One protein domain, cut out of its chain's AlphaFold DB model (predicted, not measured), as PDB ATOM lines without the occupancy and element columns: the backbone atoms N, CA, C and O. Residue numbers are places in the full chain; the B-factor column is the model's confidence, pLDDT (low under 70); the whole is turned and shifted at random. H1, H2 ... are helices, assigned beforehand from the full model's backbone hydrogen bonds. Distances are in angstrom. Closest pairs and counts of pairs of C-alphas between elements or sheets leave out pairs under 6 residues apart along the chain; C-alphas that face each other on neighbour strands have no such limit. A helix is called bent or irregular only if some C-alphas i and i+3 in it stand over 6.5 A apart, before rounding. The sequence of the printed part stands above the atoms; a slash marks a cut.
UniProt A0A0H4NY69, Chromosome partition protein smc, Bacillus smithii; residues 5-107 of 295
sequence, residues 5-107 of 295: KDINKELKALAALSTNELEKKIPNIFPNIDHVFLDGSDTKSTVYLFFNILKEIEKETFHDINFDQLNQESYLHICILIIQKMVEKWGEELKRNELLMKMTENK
ATOM      1  N   LYS A   5     154.672 218.466 160.567       45.31
ATOM      2  CA  LYS A   5     154.446 217.999 161.943       45.31
ATOM      3  C   LYS A   5     153.112 217.272 162.118       45.31
ATOM      4  O   LYS A   5     153.077 216.312 162.883       45.31
ATOM      5  N   ASP A   6     152.062 217.682 161.406       49.44
ATOM      6  CA  ASP A   6     150.743 217.040 161.509       49.44
ATOM      7  C   ASP A   6     150.679 215.717 160.739       49.44
ATOM      8  O   ASP A   6     150.219 214.724 161.294       49.44
ATOM      9  N   ILE A   7     151.287 215.636 159.549       45.50
ATOM     10  CA  ILE A   7     151.357 214.387 158.768       45.50
ATOM     11  C   ILE A   7     152.138 213.304 159.526       45.50
ATOM     12  O   ILE A   7     151.696 212.163 159.613       45.50
ATOM     13  N   ASN A   8     153.268 213.649 160.154       48.16
ATOM     14  CA  ASN A   8     154.029 212.691 160.964       48.16
ATOM     15  C   ASN A   8     153.280 212.236 162.227       48.16
ATOM     16  O   ASN A   8     153.505 211.127 162.709       48.16
ATOM     17  N   LYS A   9     152.403 213.076 162.784       51.06
ATOM     18  CA  LYS A   9     151.600 212.735 163.963       51.06
ATOM     19  C   LYS A   9     150.417 211.840 163.587       51.06
ATOM     20  O   LYS A   9     150.157 210.870 164.294       51.06
ATOM     21  N   GLU A  10     149.766 212.110 162.458       46.09
ATOM     22  CA  GLU A  10     148.703 211.269 161.899       46.09
ATOM     23  C   GLU A  10     149.233 209.918 161.411       46.09
ATOM     24  O   GLU A  10     148.640 208.892 161.728       46.09
ATOM     25  N   LEU A  11     150.392 209.882 160.743       46.06
ATOM     26  CA  LEU A  11     151.053 208.630 160.357       46.06
ATOM     27  C   LEU A  11     151.460 207.798 161.577       46.06
ATOM     28  O   LEU A  11     151.270 206.586 161.569       46.06
ATOM     29  N   LYS A  12     151.953 208.427 162.654       52.06
ATOM     30  CA  LYS A  12     152.225 207.727 163.922       52.06
ATOM     31  C   LYS A  12     150.950 207.210 164.587       52.06
ATOM     32  O   LYS A  12     150.964 206.111 165.127       52.06
ATOM     33  N   ALA A  13     149.851 207.961 164.532       48.97
ATOM     34  CA  ALA A  13     148.565 207.524 165.071       48.97
ATOM     35  C   ALA A  13     147.958 206.361 164.260       48.97
ATOM     36  O   ALA A  13     147.463 205.403 164.847       48.97
ATOM     37  N   LEU A  14     148.057 206.396 162.927       43.41
ATOM     38  CA  LEU A  14     147.666 205.304 162.026       43.41
ATOM     39  C   LEU A  14     148.555 204.064 162.205       43.41
ATOM     40  O   LEU A  14     148.045 202.943 162.237       43.41
ATOM     41  N   ALA A  15     149.864 204.250 162.383       52.62
ATOM     42  CA  ALA A  15     150.801 203.173 162.701       52.62
ATOM     43  C   ALA A  15     150.498 202.537 164.069       52.62
ATOM     44  O   ALA A  15     150.520 201.317 164.184       52.62
ATOM     45  N   ALA A  16     150.141 203.338 165.079       52.12
ATOM     46  CA  ALA A  16     149.748 202.865 166.410       52.12
ATOM     47  C   ALA A  16     148.392 202.129 166.411       52.12
ATOM     48  O   ALA A  16     148.211 201.126 167.098       52.12
ATOM     49  N   LEU A  17     147.421 202.599 165.620       48.62
ATOM     50  CA  LEU A  17     146.124 201.930 165.458       48.62
ATOM     51  C   LEU A  17     146.260 200.592 164.718       48.62
ATOM     52  O   LEU A  17     145.634 199.610 165.111       48.62
ATOM     53  N   SER A  18     147.106 200.533 163.686       57.16
ATOM     54  CA  SER A  18     147.374 199.301 162.935       57.16
ATOM     55  C   SER A  18     148.194 198.282 163.730       57.16
ATOM     56  O   SER A  18     147.885 197.096 163.650       57.16
ATOM     57  N   THR A  19     149.157 198.708 164.556       59.28
ATOM     58  CA  THR A  19     149.886 197.805 165.472       59.28
ATOM     59  C   THR A  19     148.959 197.209 166.528       59.28
ATOM     60  O   THR A  19     148.908 195.989 166.638       59.28
ATOM     61  N   ASN A  20     148.129 198.015 167.198       58.97
ATOM     62  CA  ASN A  20     147.165 197.520 168.195       58.97
ATOM     63  C   ASN A  20     146.120 196.544 167.612       58.97
ATOM     64  O   ASN A  20     145.653 195.633 168.299       58.97
ATOM     65  N   GLU A  21     145.697 196.731 166.356       61.88
ATOM     66  CA  GLU A  21     144.824 195.763 165.680       61.88
ATOM     67  C   GLU A  21     145.564 194.490 165.255       61.88
ATOM     68  O   GLU A  21     144.995 193.398 165.367       61.88
ATOM     69  N   LEU A  22     146.812 194.608 164.785       60.91
ATOM     70  CA  LEU A  22     147.647 193.453 164.454       60.91
ATOM     71  C   LEU A  22     147.910 192.595 165.692       60.91
ATOM     72  O   LEU A  22     147.714 191.386 165.623       60.91
ATOM     73  N   GLU A  23     148.256 193.194 166.833       63.72
ATOM     74  CA  GLU A  23     148.466 192.472 168.096       63.72
ATOM     75  C   GLU A  23     147.259 191.630 168.508       63.72
ATOM     76  O   GLU A  23     147.412 190.516 169.004       63.72
ATOM     77  N   LYS A  24     146.041 192.138 168.283       65.12
ATOM     78  CA  LYS A  24     144.804 191.419 168.621       65.12
ATOM     79  C   LYS A  24     144.474 190.300 167.638       65.12
ATOM     80  O   LYS A  24     143.801 189.344 168.016       65.12
ATOM     81  N   LYS A  25     144.891 190.423 166.374       63.06
ATOM     82  CA  LYS A  25     144.562 189.465 165.303       63.06
ATOM     83  C   LYS A  25     145.634 188.389 165.112       63.06
ATOM     84  O   LYS A  25     145.272 187.265 164.775       63.06
ATOM     85  N   ILE A  26     146.910 188.692 165.367       63.06
ATOM     86  CA  ILE A  26     148.036 187.751 165.236       63.06
ATOM     87  C   ILE A  26     147.796 186.436 166.004       63.06
ATOM     88  O   ILE A  26     147.965 185.395 165.381       63.06
ATOM     89  N   PRO A  27     147.312 186.417 167.262       63.53
ATOM     90  CA  PRO A  27     147.082 185.171 168.003       63.53
ATOM     91  C   PRO A  27     145.996 184.272 167.396       63.53
ATOM     92  O   PRO A  27     146.066 183.052 167.504       63.53
ATOM     93  N   ASN A  28     145.000 184.854 166.720       63.00
ATOM     94  CA  ASN A  28     143.956 184.077 166.044       63.00
ATOM     95  C   ASN A  28     144.468 183.419 164.752       63.00
ATOM     96  O   ASN A  28     143.910 182.418 164.312       63.00
ATOM     97  N   ILE A  29     145.501 183.998 164.136       57.62
ATOM     98  CA  ILE A  29     146.094 183.514 162.882       57.62
ATOM     99  C   ILE A  29     147.296 182.596 163.177       57.62
ATOM    100  O   ILE A  29     147.497 181.602 162.483       57.62
ATOM    101  N   PHE A  30     148.055 182.892 164.236       62.06
ATOM    102  CA  PHE A  30     149.258 182.188 164.678       62.06
ATOM    103  C   PHE A  30     149.203 181.929 166.197       62.06
ATOM    104  O   PHE A  30     149.840 182.642 166.975       62.06
ATOM    105  N   PRO A  31     148.455 180.906 166.647       61.66
ATOM    106  CA  PRO A  31     148.182 180.674 168.071       61.66
ATOM    107  C   PRO A  31     149.398 180.217 168.893       61.66
ATOM    108  O   PRO A  31     149.312 180.156 170.115       61.66
ATOM    109  N   ASN A  32     150.520 179.898 168.241       61.94
ATOM    110  CA  ASN A  32     151.716 179.333 168.873       61.94
ATOM    111  C   ASN A  32     152.833 180.365 169.124       61.94
ATOM    112  O   ASN A  32     153.945 179.975 169.466       61.94
ATOM    113  N   ILE A  33     152.578 181.658 168.902       63.03
ATOM    114  CA  ILE A  33     153.585 182.718 169.052       63.03
ATOM    115  C   ILE A  33     153.393 183.413 170.401       63.03
ATOM    116  O   ILE A  33     152.304 183.911 170.687       63.03
ATOM    117  N   ASP A  34     154.456 183.469 171.207       59.28
ATOM    118  CA  ASP A  34     154.454 184.165 172.496       59.28
ATOM    119  C   ASP A  34     154.092 185.649 172.333       59.28
ATOM    120  O   ASP A  34     154.594 186.347 171.446       59.28
ATOM    121  N   HIS A  35     153.218 186.146 173.213       57.88
ATOM    122  CA  HIS A  35     152.769 187.535 173.207       57.88
ATOM    123  C   HIS A  35     153.925 188.490 173.523       57.88
ATOM    124  O   HIS A  35     154.358 188.605 174.669       57.88
ATOM    125  N   VAL A  36     154.381 189.227 172.513       58.34
ATOM    126  CA  VAL A  36     155.311 190.347 172.685       58.34
ATOM    127  C   VAL A  36     154.507 191.634 172.569       58.34
ATOM    128  O   VAL A  36     153.827 191.842 171.569       58.34
ATOM    129  N   PHE A  37     154.576 192.480 173.597       55.31
ATOM    130  CA  PHE A  37     153.972 193.812 173.582       55.31
ATOM    131  C   PHE A  37     154.683 194.655 172.510       55.31
ATOM    132  O   PHE A  37     155.883 194.913 172.614       55.31
ATOM    133  N   LEU A  38     153.966 195.057 171.464       57.12
ATOM    134  CA  LEU A  38     154.425 196.001 170.457       57.12
ATOM    135  C   LEU A  38     154.342 197.401 171.054       57.12
ATOM    136  O   LEU A  38     153.349 198.115 170.917       57.12
ATOM    137  N   ASP A  39     155.427 197.844 171.678       55.94
ATOM    138  CA  ASP A  39     155.646 199.280 171.749       55.94
ATOM    139  C   ASP A  39     155.931 199.770 170.320       55.94
ATOM    140  O   ASP A  39     157.010 199.543 169.771       55.94
ATOM    141  N   GLY A  40     154.951 200.429 169.694       53.34
ATOM    142  CA  GLY A  40     155.057 200.967 168.332       53.34
ATOM    143  C   GLY A  40     156.165 202.016 168.145       53.34
ATOM    144  O   GLY A  40     156.361 202.506 167.031       53.34
ATOM    145  N   SER A  41     156.885 202.378 169.213       54.94
ATOM    146  CA  SER A  41     158.089 203.208 169.166       54.94
ATOM    147  C   SER A  41     159.409 202.419 169.104       54.94
ATOM    148  O   SER A  41     160.428 203.011 168.736       54.94
ATOM    149  N   ASP A  42     159.406 201.104 169.369       69.06
ATOM    150  CA  ASP A  42     160.592 200.240 169.320       69.06
ATOM    151  C   ASP A  42     160.598 199.318 168.088       69.06
ATOM    152  O   ASP A  42     159.925 198.282 168.000       69.06
ATOM    153  N   THR A  43     161.439 199.684 167.120       67.62
ATOM    154  CA  THR A  43     161.662 198.910 165.895       67.62
ATOM    155  C   THR A  43     162.173 197.498 166.189       67.62
ATOM    156  O   THR A  43     161.803 196.569 165.475       67.62
ATOM    157  N   LYS A  44     162.980 197.296 167.242       70.75
ATOM    158  CA  LYS A  44     163.554 195.979 167.558       70.75
ATOM    159  C   LYS A  44     162.471 195.005 168.028       70.75
ATOM    160  O   LYS A  44     162.418 193.885 167.529       70.75
ATOM    161  N   SER A  45     161.575 195.448 168.907       71.44
ATOM    162  CA  SER A  45     160.437 194.645 169.381       71.44
ATOM    163  C   SER A  45     159.464 194.270 168.258       71.44
ATOM    164  O   SER A  45     159.001 193.131 168.187       71.44
ATOM    165  N   THR A  46     159.215 195.186 167.316       70.56
ATOM    166  CA  THR A  46     158.339 194.917 166.159       70.56
ATOM    167  C   THR A  46     158.953 193.889 165.205       70.56
ATOM    168  O   THR A  46     158.290 192.939 164.787       70.56
ATOM    169  N   VAL A  47     160.245 194.032 164.895       74.88
ATOM    170  CA  VAL A  47     160.967 193.091 164.024       74.88
ATOM    171  C   VAL A  47     161.109 191.724 164.694       74.88
ATOM    172  O   VAL A  47     161.015 190.711 164.008       74.88
ATOM    173  N   TYR A  48     161.274 191.670 166.020       77.56
ATOM    174  CA  TYR A  48     161.296 190.419 166.783       77.56
ATOM    175  C   TYR A  48     159.999 189.625 166.624       77.56
ATOM    176  O   TYR A  48     160.036 188.437 166.305       77.56
ATOM    177  N   LEU A  49     158.848 190.290 166.757       75.00
ATOM    178  CA  LEU A  49     157.556 189.644 166.541       75.00
ATOM    179  C   LEU A  49     157.420 189.131 165.101       75.00
ATOM    180  O   LEU A  49     157.050 187.980 164.888       75.00
ATOM    181  N   PHE A  50     157.759 189.954 164.106       79.88
ATOM    182  CA  PHE A  50     157.692 189.560 162.697       79.88
ATOM    183  C   PHE A  50     158.622 188.398 162.360       79.88
ATOM    184  O   PHE A  50     158.231 187.493 161.628       79.88
ATOM    185  N   PHE A  51     159.821 188.385 162.933       77.56
ATOM    186  CA  PHE A  51     160.770 187.295 162.783       77.56
ATOM    187  C   PHE A  51     160.243 185.987 163.384       77.56
ATOM    188  O   PHE A  51     160.360 184.940 162.755       77.56
ATOM    189  N   ASN A  52     159.590 186.039 164.547       77.31
ATOM    190  CA  ASN A  52     158.954 184.862 165.144       77.31
ATOM    191  C   ASN A  52     157.764 184.361 164.315       77.31
ATOM    192  O   ASN A  52     157.593 183.154 164.160       77.31
ATOM    193  N   ILE A  53     156.982 185.266 163.719       75.56
ATOM    194  CA  ILE A  53     155.922 184.880 162.779       75.56
ATOM    195  C   ILE A  53     156.519 184.215 161.533       75.56
ATOM    196  O   ILE A  53     156.036 183.164 161.116       75.56
ATOM    197  N   LEU A  54     157.592 184.768 160.961       76.69
ATOM    198  CA  LEU A  54     158.289 184.148 159.831       76.69
ATOM    199  C   LEU A  54     158.885 182.786 160.194       76.69
ATOM    200  O   LEU A  54     158.775 181.864 159.393       76.69
ATOM    201  N   LYS A  55     159.439 182.621 161.401       79.75
ATOM    202  CA  LYS A  55     159.881 181.316 161.908       79.75
ATOM    203  C   LYS A  55     158.748 180.302 161.971       79.75
ATOM    204  O   LYS A  55     158.975 179.151 161.630       79.75
ATOM    205  N   GLU A  56     157.540 180.695 162.368       76.94
ATOM    206  CA  GLU A  56     156.399 179.772 162.378       76.94
ATOM    207  C   GLU A  56     155.891 179.434 160.968       76.94
ATOM    208  O   GLU A  56     155.519 178.286 160.719       76.94
ATOM    209  N   ILE A  57     155.889 180.401 160.044       73.69
ATOM    210  CA  ILE A  57     155.413 180.212 158.661       73.69
ATOM    211  C   ILE A  57     156.430 179.435 157.811       73.69
ATOM    212  O   ILE A  57     156.045 178.569 157.029       73.69
ATOM    213  N   GLU A  58     157.718 179.736 157.957       74.31
ATOM    214  CA  GLU A  58     158.829 179.202 157.165       74.31
ATOM    215  C   GLU A  58     159.892 178.582 158.077       74.31
ATOM    216  O   GLU A  58     161.059 178.989 158.088       74.31
ATOM    217  N   LYS A  59     159.469 177.576 158.854       73.88
ATOM    218  CA  LYS A  59     160.319 176.867 159.825       73.88
ATOM    219  C   LYS A  59     161.655 176.462 159.217       73.88
ATOM    220  O   LYS A  59     162.686 176.766 159.791       73.88
ATOM    221  N   GLU A  60     161.652 175.874 158.027       74.62
ATOM    222  CA  GLU A  60     162.866 175.378 157.364       74.62
ATOM    223  C   GLU A  60     163.889 176.477 157.021       74.62
ATOM    224  O   GLU A  60     165.089 176.216 157.040       74.62
ATOM    225  N   THR A  61     163.440 177.706 156.751       74.19
ATOM    226  CA  THR A  61     164.313 178.818 156.338       74.19
ATOM    227  C   THR A  61     164.923 179.546 157.535       74.19
ATOM    228  O   THR A  61     166.068 179.994 157.473       74.19
ATOM    229  N   PHE A  62     164.168 179.687 158.630       72.88
ATOM    230  CA  PHE A  62     164.548 180.557 159.747       72.88
ATOM    231  C   PHE A  62     164.879 179.822 161.052       72.88
ATOM    232  O   PHE A  62     165.335 180.490 161.979       72.88
ATOM    233  N   HIS A  63     164.691 178.496 161.149       71.56
ATOM    234  CA  HIS A  63     164.842 177.715 162.392       71.56
ATOM    235  C   HIS A  63     166.123 178.047 163.178       71.56
ATOM    236  O   HIS A  63     166.054 178.345 164.372       71.56
ATOM    237  N   ASP A  64     167.272 178.072 162.496       75.88
ATOM    238  CA  ASP A  64     168.597 178.165 163.131       75.88
ATOM    239  C   ASP A  64     169.130 179.599 163.277       75.88
ATOM    240  O   ASP A  64     170.226 179.813 163.797       75.88
ATOM    241  N   ILE A  65     168.365 180.603 162.841       77.44
ATOM    242  CA  ILE A  65     168.781 182.006 162.914       77.44
ATOM    243  C   ILE A  65     168.351 182.582 164.266       77.44
ATOM    244  O   ILE A  65     167.161 182.619 164.595       77.44
ATOM    245  N   ASN A  66     169.306 183.063 165.063       78.12
ATOM    246  CA  ASN A  66     169.004 183.755 166.317       78.12
ATOM    247  C   ASN A  66     168.771 185.244 166.073       78.12
ATOM    248  O   ASN A  66     169.503 185.880 165.318       78.12
ATOM    249  N   PHE A  67     167.781 185.821 166.757       76.31
ATOM    250  CA  PHE A  67     167.421 187.227 166.566       76.31
ATOM    251  C   PHE A  67     168.586 188.185 166.864       76.31
ATOM    252  O   PHE A  67     168.774 189.169 166.156       76.31
ATOM    253  N   ASP A  68     169.425 187.859 167.851       75.94
ATOM    254  CA  ASP A  68     170.601 188.660 168.219       75.94
ATOM    255  C   ASP A  68     171.707 188.681 167.148       75.94
ATOM    256  O   ASP A  68     172.638 189.479 167.241       75.94
ATOM    257  N   GLN A  69     171.615 187.827 166.121       76.88
ATOM    258  CA  GLN A  69     172.545 187.787 164.986       76.88
ATOM    259  C   GLN A  69     172.101 188.692 163.825       76.88
ATOM    260  O   GLN A  69     172.833 188.841 162.846       76.88
ATOM    261  N   LEU A  70     170.914 189.296 163.917       78.50
ATOM    262  CA  LEU A  70     170.360 190.150 162.874       78.50
ATOM    263  C   LEU A  70     170.912 191.576 162.981       78.50
ATOM    264  O   LEU A  70     170.936 192.184 164.051       78.50
ATOM    265  N   ASN A  71     171.320 192.136 161.843       77.25
ATOM    266  CA  ASN A  71     171.729 193.535 161.736       77.25
ATOM    267  C   ASN A  71     170.547 194.436 161.313       77.25
ATOM    268  O   ASN A  71     169.478 193.956 160.934       77.25
ATOM    269  N   GLN A  72     170.741 195.758 161.347       69.75
ATOM    270  CA  GLN A  72     169.689 196.718 160.980       69.75
ATOM    271  C   GLN A  72     169.200 196.566 159.528       69.75
ATOM    272  O   GLN A  72     168.022 196.790 159.260       69.75
ATOM    273  N   GLU A  73     170.059 196.147 158.595       72.75
ATOM    274  CA  GLU A  73     169.653 195.879 157.206       72.75
ATOM    275  C   GLU A  73     168.712 194.663 157.116       72.75
ATOM    276  O   GLU A  73     167.740 194.673 156.357       72.75
ATOM    277  N   SER A  74     168.928 193.655 157.965       75.00
ATOM    278  CA  SER A  74     168.075 192.465 158.066       75.00
ATOM    279  C   SER A  74     166.677 192.794 158.597       75.00
ATOM    280  O   SER A  74     165.712 192.118 158.248       75.00
ATOM    281  N   TYR A  75     166.535 193.852 159.403       76.75
ATOM    282  CA  TYR A  75     165.244 194.250 159.971       76.75
ATOM    283  C   TYR A  75     164.251 194.688 158.897       76.75
ATOM    284  O   TYR A  75     163.102 194.251 158.899       76.75
ATOM    285  N   LEU A  76     164.698 195.514 157.945       72.69
ATOM    286  CA  LEU A  76     163.850 195.941 156.833       72.69
ATOM    287  C   LEU A  76     163.454 194.745 155.957       72.69
ATOM    288  O   LEU A  76     162.304 194.649 155.534       72.69
ATOM    289  N   HIS A  77     164.381 193.811 155.733       75.88
ATOM    290  CA  HIS A  77     164.115 192.599 154.965       75.88
ATOM    291  C   HIS A  77     163.056 191.708 155.632       75.88
ATOM    292  O   HIS A  77     162.113 191.282 154.969       75.88
ATOM    293  N   ILE A  78     163.141 191.510 156.953       77.19
ATOM    294  CA  ILE A  78     162.139 190.779 157.746       77.19
ATOM    295  C   ILE A  78     160.764 191.445 157.648       77.19
ATOM    296  O   ILE A  78     159.769 190.763 157.403       77.19
ATOM    297  N   CYS A  79     160.700 192.774 157.775       72.62
ATOM    298  CA  CYS A  79     159.454 193.526 157.616       72.62
ATOM    299  C   CYS A  79     158.848 193.374 156.209       72.62
ATOM    300  O   CYS A  79     157.635 193.252 156.068       72.62
ATOM    301  N   ILE A  80     159.669 193.361 155.156       76.25
ATOM    302  CA  ILE A  80     159.183 193.171 153.782       76.25
ATOM    303  C   ILE A  80     158.663 191.743 153.585       76.25
ATOM    304  O   ILE A  80     157.563 191.563 153.059       76.25
ATOM    305  N   LEU A  81     159.414 190.736 154.039       79.25
ATOM    306  CA  LEU A  81     159.037 189.328 153.913       79.25
ATOM    307  C   LEU A  81     157.733 189.016 154.650       79.25
ATOM    308  O   LEU A  81     156.862 188.346 154.097       79.25
ATOM    309  N   ILE A  82     157.550 189.534 155.868       78.81
ATOM    310  CA  ILE A  82     156.311 189.287 156.608       78.81
ATOM    311  C   ILE A  82     155.103 189.933 155.921       78.81
ATOM    312  O   ILE A  82     154.049 189.306 155.835       78.81
ATOM    313  N   ILE A  83     155.257 191.141 155.365       76.94
ATOM    314  CA  ILE A  83     154.194 191.806 154.602       76.94
ATOM    315  C   ILE A  83     153.844 190.968 153.369       76.94
ATOM    316  O   ILE A  83     152.666 190.731 153.113       76.94
ATOM    317  N   GLN A  84     154.845 190.463 152.640       78.69
ATOM    318  CA  GLN A  84     154.624 189.581 151.491       78.69
ATOM    319  C   GLN A  84     153.849 188.318 151.888       78.69
ATOM    320  O   GLN A  84     152.837 188.003 151.262       78.69
ATOM    321  N   LYS A  85     154.238 187.649 152.979       78.75
ATOM    322  CA  LYS A  85     153.542 186.450 153.474       78.75
ATOM    323  C   LYS A  85     152.127 186.719 153.958       78.75
ATOM    324  O   LYS A  85     151.231 185.917 153.698       78.75
ATOM    325  N   MET A  86     151.896 187.849 154.621       77.62
ATOM    326  CA  MET A  86     150.550 188.263 155.014       77.62
ATOM    327  C   MET A  86     149.667 188.522 153.787       77.62
ATOM    328  O   MET A  86     148.515 188.094 153.775       77.62
ATOM    329  N   VAL A  87     150.201 189.160 152.739       78.31
ATOM    330  CA  VAL A  87     149.476 189.396 151.479       78.31
ATOM    331  C   VAL A  87     149.161 188.082 150.758       78.31
ATOM    332  O   VAL A  87     148.030 187.894 150.311       78.31
ATOM    333  N   GLU A  88     150.113 187.148 150.687       82.12
ATOM    334  CA  GLU A  88     149.897 185.810 150.117       82.12
ATOM    335  C   GLU A  88     148.784 185.059 150.859       82.12
ATOM    336  O   GLU A  88     147.817 184.610 150.238       82.12
ATOM    337  N   LYS A  89     148.865 184.997 152.195       77.75
ATOM    338  CA  LYS A  89     147.856 184.346 153.043       77.75
ATOM    339  C   LYS A  89     146.481 184.991 152.921       77.75
ATOM    340  O   LYS A  89     145.477 184.285 152.851       77.75
ATOM    341  N   TRP A  90     146.423 186.317 152.844       79.44
ATOM    342  CA  TRP A  90     145.171 187.029 152.607       79.44
ATOM    343  C   TRP A  90     144.571 186.678 151.241       79.44
ATOM    344  O   TRP A  90     143.363 186.476 151.126       79.44
ATOM    345  N   GLY A  91     145.406 186.558 150.205       81.00
ATOM    346  CA  GLY A  91     144.981 186.125 148.874       81.00
ATOM    347  C   GLY A  91     144.424 184.697 148.854       81.00
ATOM    348  O   GLY A  91     143.427 184.439 148.177       81.00
ATOM    349  N   GLU A  92     145.028 183.772 149.604       85.12
ATOM    350  CA  GLU A  92     144.514 182.406 149.789       85.12
ATOM    351  C   GLU A  92     143.145 182.405 150.482       85.12
ATOM    352  O   GLU A  92     142.207 181.759 150.004       85.12
ATOM    353  N   GLU A  93     143.006 183.163 151.571       80.62
ATOM    354  CA  GLU A  93     141.768 183.211 152.352       80.62
ATOM    355  C   GLU A  93     140.625 183.888 151.579       80.62
ATOM    356  O   GLU A  93     139.478 183.445 151.638       80.62
ATOM    357  N   LEU A  94     140.933 184.907 150.769       83.12
ATOM    358  CA  LEU A  94     139.957 185.546 149.887       83.12
ATOM    359  C   LEU A  94     139.414 184.556 148.846       83.12
ATOM    360  O   LEU A  94     138.198 184.422 148.707       83.12
ATOM    361  N   LYS A  95     140.291 183.776 148.196       89.19
ATOM    362  CA  LYS A  95     139.879 182.706 147.265       89.19
ATOM    363  C   LYS A  95     139.038 181.633 147.958       89.19
ATOM    364  O   LYS A  95     138.057 181.149 147.388       89.19
ATOM    365  N   ARG A  96     139.403 181.249 149.185       87.00
ATOM    366  CA  ARG A  96     138.649 180.272 149.984       87.00
ATOM    367  C   ARG A  96     137.246 180.780 150.310       87.00
ATOM    368  O   ARG A  96     136.280 180.037 150.144       87.00
ATOM    369  N   ASN A  97     137.126 182.041 150.714       87.19
ATOM    370  CA  ASN A  97     135.842 182.673 151.009       87.19
ATOM    371  C   ASN A  97     134.965 182.815 149.763       87.19
ATOM    372  O   ASN A  97     133.775 182.513 149.825       87.19
ATOM    373  N   GLU A  98     135.533 183.191 148.616       91.88
ATOM    374  CA  GLU A  98     134.802 183.216 147.342       91.88
ATOM    375  C   GLU A  98     134.252 181.834 146.966       91.88
ATOM    376  O   GLU A  98     133.101 181.709 146.541       91.88
ATOM    377  N   LEU A  99     135.051 180.779 147.148       94.56
ATOM    378  CA  LEU A  99     134.613 179.409 146.900       94.56
ATOM    379  C   LEU A  99     133.478 179.000 147.853       94.56
ATOM    380  O   LEU A  99     132.478 178.439 147.405       94.56
ATOM    381  N   LEU A 100     133.608 179.305 149.148       93.12
ATOM    382  CA  LEU A 100     132.578 179.027 150.155       93.12
ATOM    383  C   LEU A 100     131.269 179.765 149.860       93.12
ATOM    384  O   LEU A 100     130.197 179.163 149.973       93.12
ATOM    385  N   MET A 101     131.337 181.028 149.434       92.69
ATOM    386  CA  MET A 101     130.156 181.791 149.025       92.69
ATOM    387  C   MET A 101     129.453 181.124 147.841       92.69
ATOM    388  O   MET A 101     128.262 180.832 147.940       92.69
ATOM    389  N   LYS A 102     130.189 180.755 146.783       94.62
ATOM    390  CA  LYS A 102     129.617 180.042 145.624       94.62
ATOM    391  C   LYS A 102     128.985 178.703 146.006       94.62
ATOM    392  O   LYS A 102     127.906 178.363 145.524       94.62
ATOM    393  N   MET A 103     129.632 177.924 146.877       93.88
ATOM    394  CA  MET A 103     129.059 176.662 147.365       93.88
ATOM    395  C   MET A 103     127.764 176.894 148.149       93.88
ATOM    396  O   MET A 103     126.799 176.144 147.984       93.88
ATOM    397  N   THR A 104     127.728 177.938 148.977       93.62
ATOM    398  CA  THR A 104     126.556 178.294 149.784       93.62
ATOM    399  C   THR A 104     125.400 178.756 148.901       93.62
ATOM    400  O   THR A 104     124.280 178.283 149.078       93.62
ATOM    401  N   GLU A 105     125.660 179.601 147.902       95.12
ATOM    402  CA  GLU A 105     124.660 180.026 146.914       95.12
ATOM    403  C   GLU A 105     124.074 178.837 146.148       95.12
ATOM    404  O   GLU A 105     122.852 178.698 146.063       95.12
ATOM    405  N   ASN A 106     124.927 177.919 145.680       96.12
ATOM    406  CA  ASN A 106     124.479 176.690 145.025       96.12
ATOM    407  C   ASN A 106     123.597 175.843 145.951       96.12
ATOM    408  O   ASN A 106     122.570 175.317 145.521       96.12
ATOM    409  N   LYS A 107     123.963 175.726 147.235       95.38
ATOM    410  CA  LYS A 107     123.171 174.977 148.217       95.38
ATOM    411  C   LYS A 107     121.818 175.640 148.479       95.38
ATOM    412  O   LYS A 107     120.808 174.944 148.540       95.38
TER     413      LYS A 107
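This is residues 5 to 107 of the 295 residues of the protein "Chromosome partition protein smc" of Bacillus smithii (UniProt A0A0H4NY69). What does the model look like? Two long helices, H4 and H1, reach out of a small body in different directions: H2 packs on residues 75 to 82 of H4 and is near H1, while short H3 sits at the end of H2. Residues 86 to 107 of H4 and residues 5 to 11 of H1 stick out as free arms. What is it made of? The 103 printed residues include four named helices, in the order H1, H2, H3, H4, and no named strand, and the class is all helix. How spread is it? It is loose, with a radius of gyration of the C-alphas of 16.6 A, and flat, spanning 52 by 42 by 22 A.

What touches the longest helix? H4, residues 72 to 107, touches H2, residues 43 to 57, with residues 75 to 82 alone; the closest C-alphas, of Val 47 and Tyr 75, are 6.0 A apart. Their lines stand at a steep tilt of 49 degrees, and they run the same way. What else is by H2? H3, residues 59 to 62, only just touches it, only at the corner, with 3 pairs of C-alphas within 8 A; the closest, of Lys 55 and Phe 62, are 5.2 A apart. H1, residues 5 to 29, is near H2, with 5 pairs of C-alphas within 10 A, but is apart from H3 and H4. How do the backbones run? In H2 every O i to N i+4 pair is within hydrogen-bond range, in H1 18 of 21 and in H4 30 of 32, while H3 is too short for such a pair.

Where does H4 run? It goes from C-alpha 72 at (169.689, 196.718, 160.980) to C-alpha 107 at (123.171, 174.977, 148.217), 52.9 A. Where is H1? It begins at C-alpha 5, (154.446, 217.999, 161.943), and is 35.5 A long, with a kink of 30 degrees near residue 23. It is only just irregular: C-alphas 24 and 27 are 6.7 A apart. How long are the others? H2 measures 21.0 A and H3 5.6 A from first to last C-alpha.

How large is it? The two C-alphas farthest apart, of Lys 5 and Lys 107, are 54.9 A from each other; without the stretches that stand free, the body of 74 residues spans 34 by 27 by 21 A. How is it linked? The printed part has no cut; the link from H1 to H2, residues 30 to 42, is long, that from H2 to H3 is tight, and that from H3 to H4 is short. Where is confidence low? The mean pLDDT of the printed part is 71.0, and residues 5 to 43 and residue 72 are under 70.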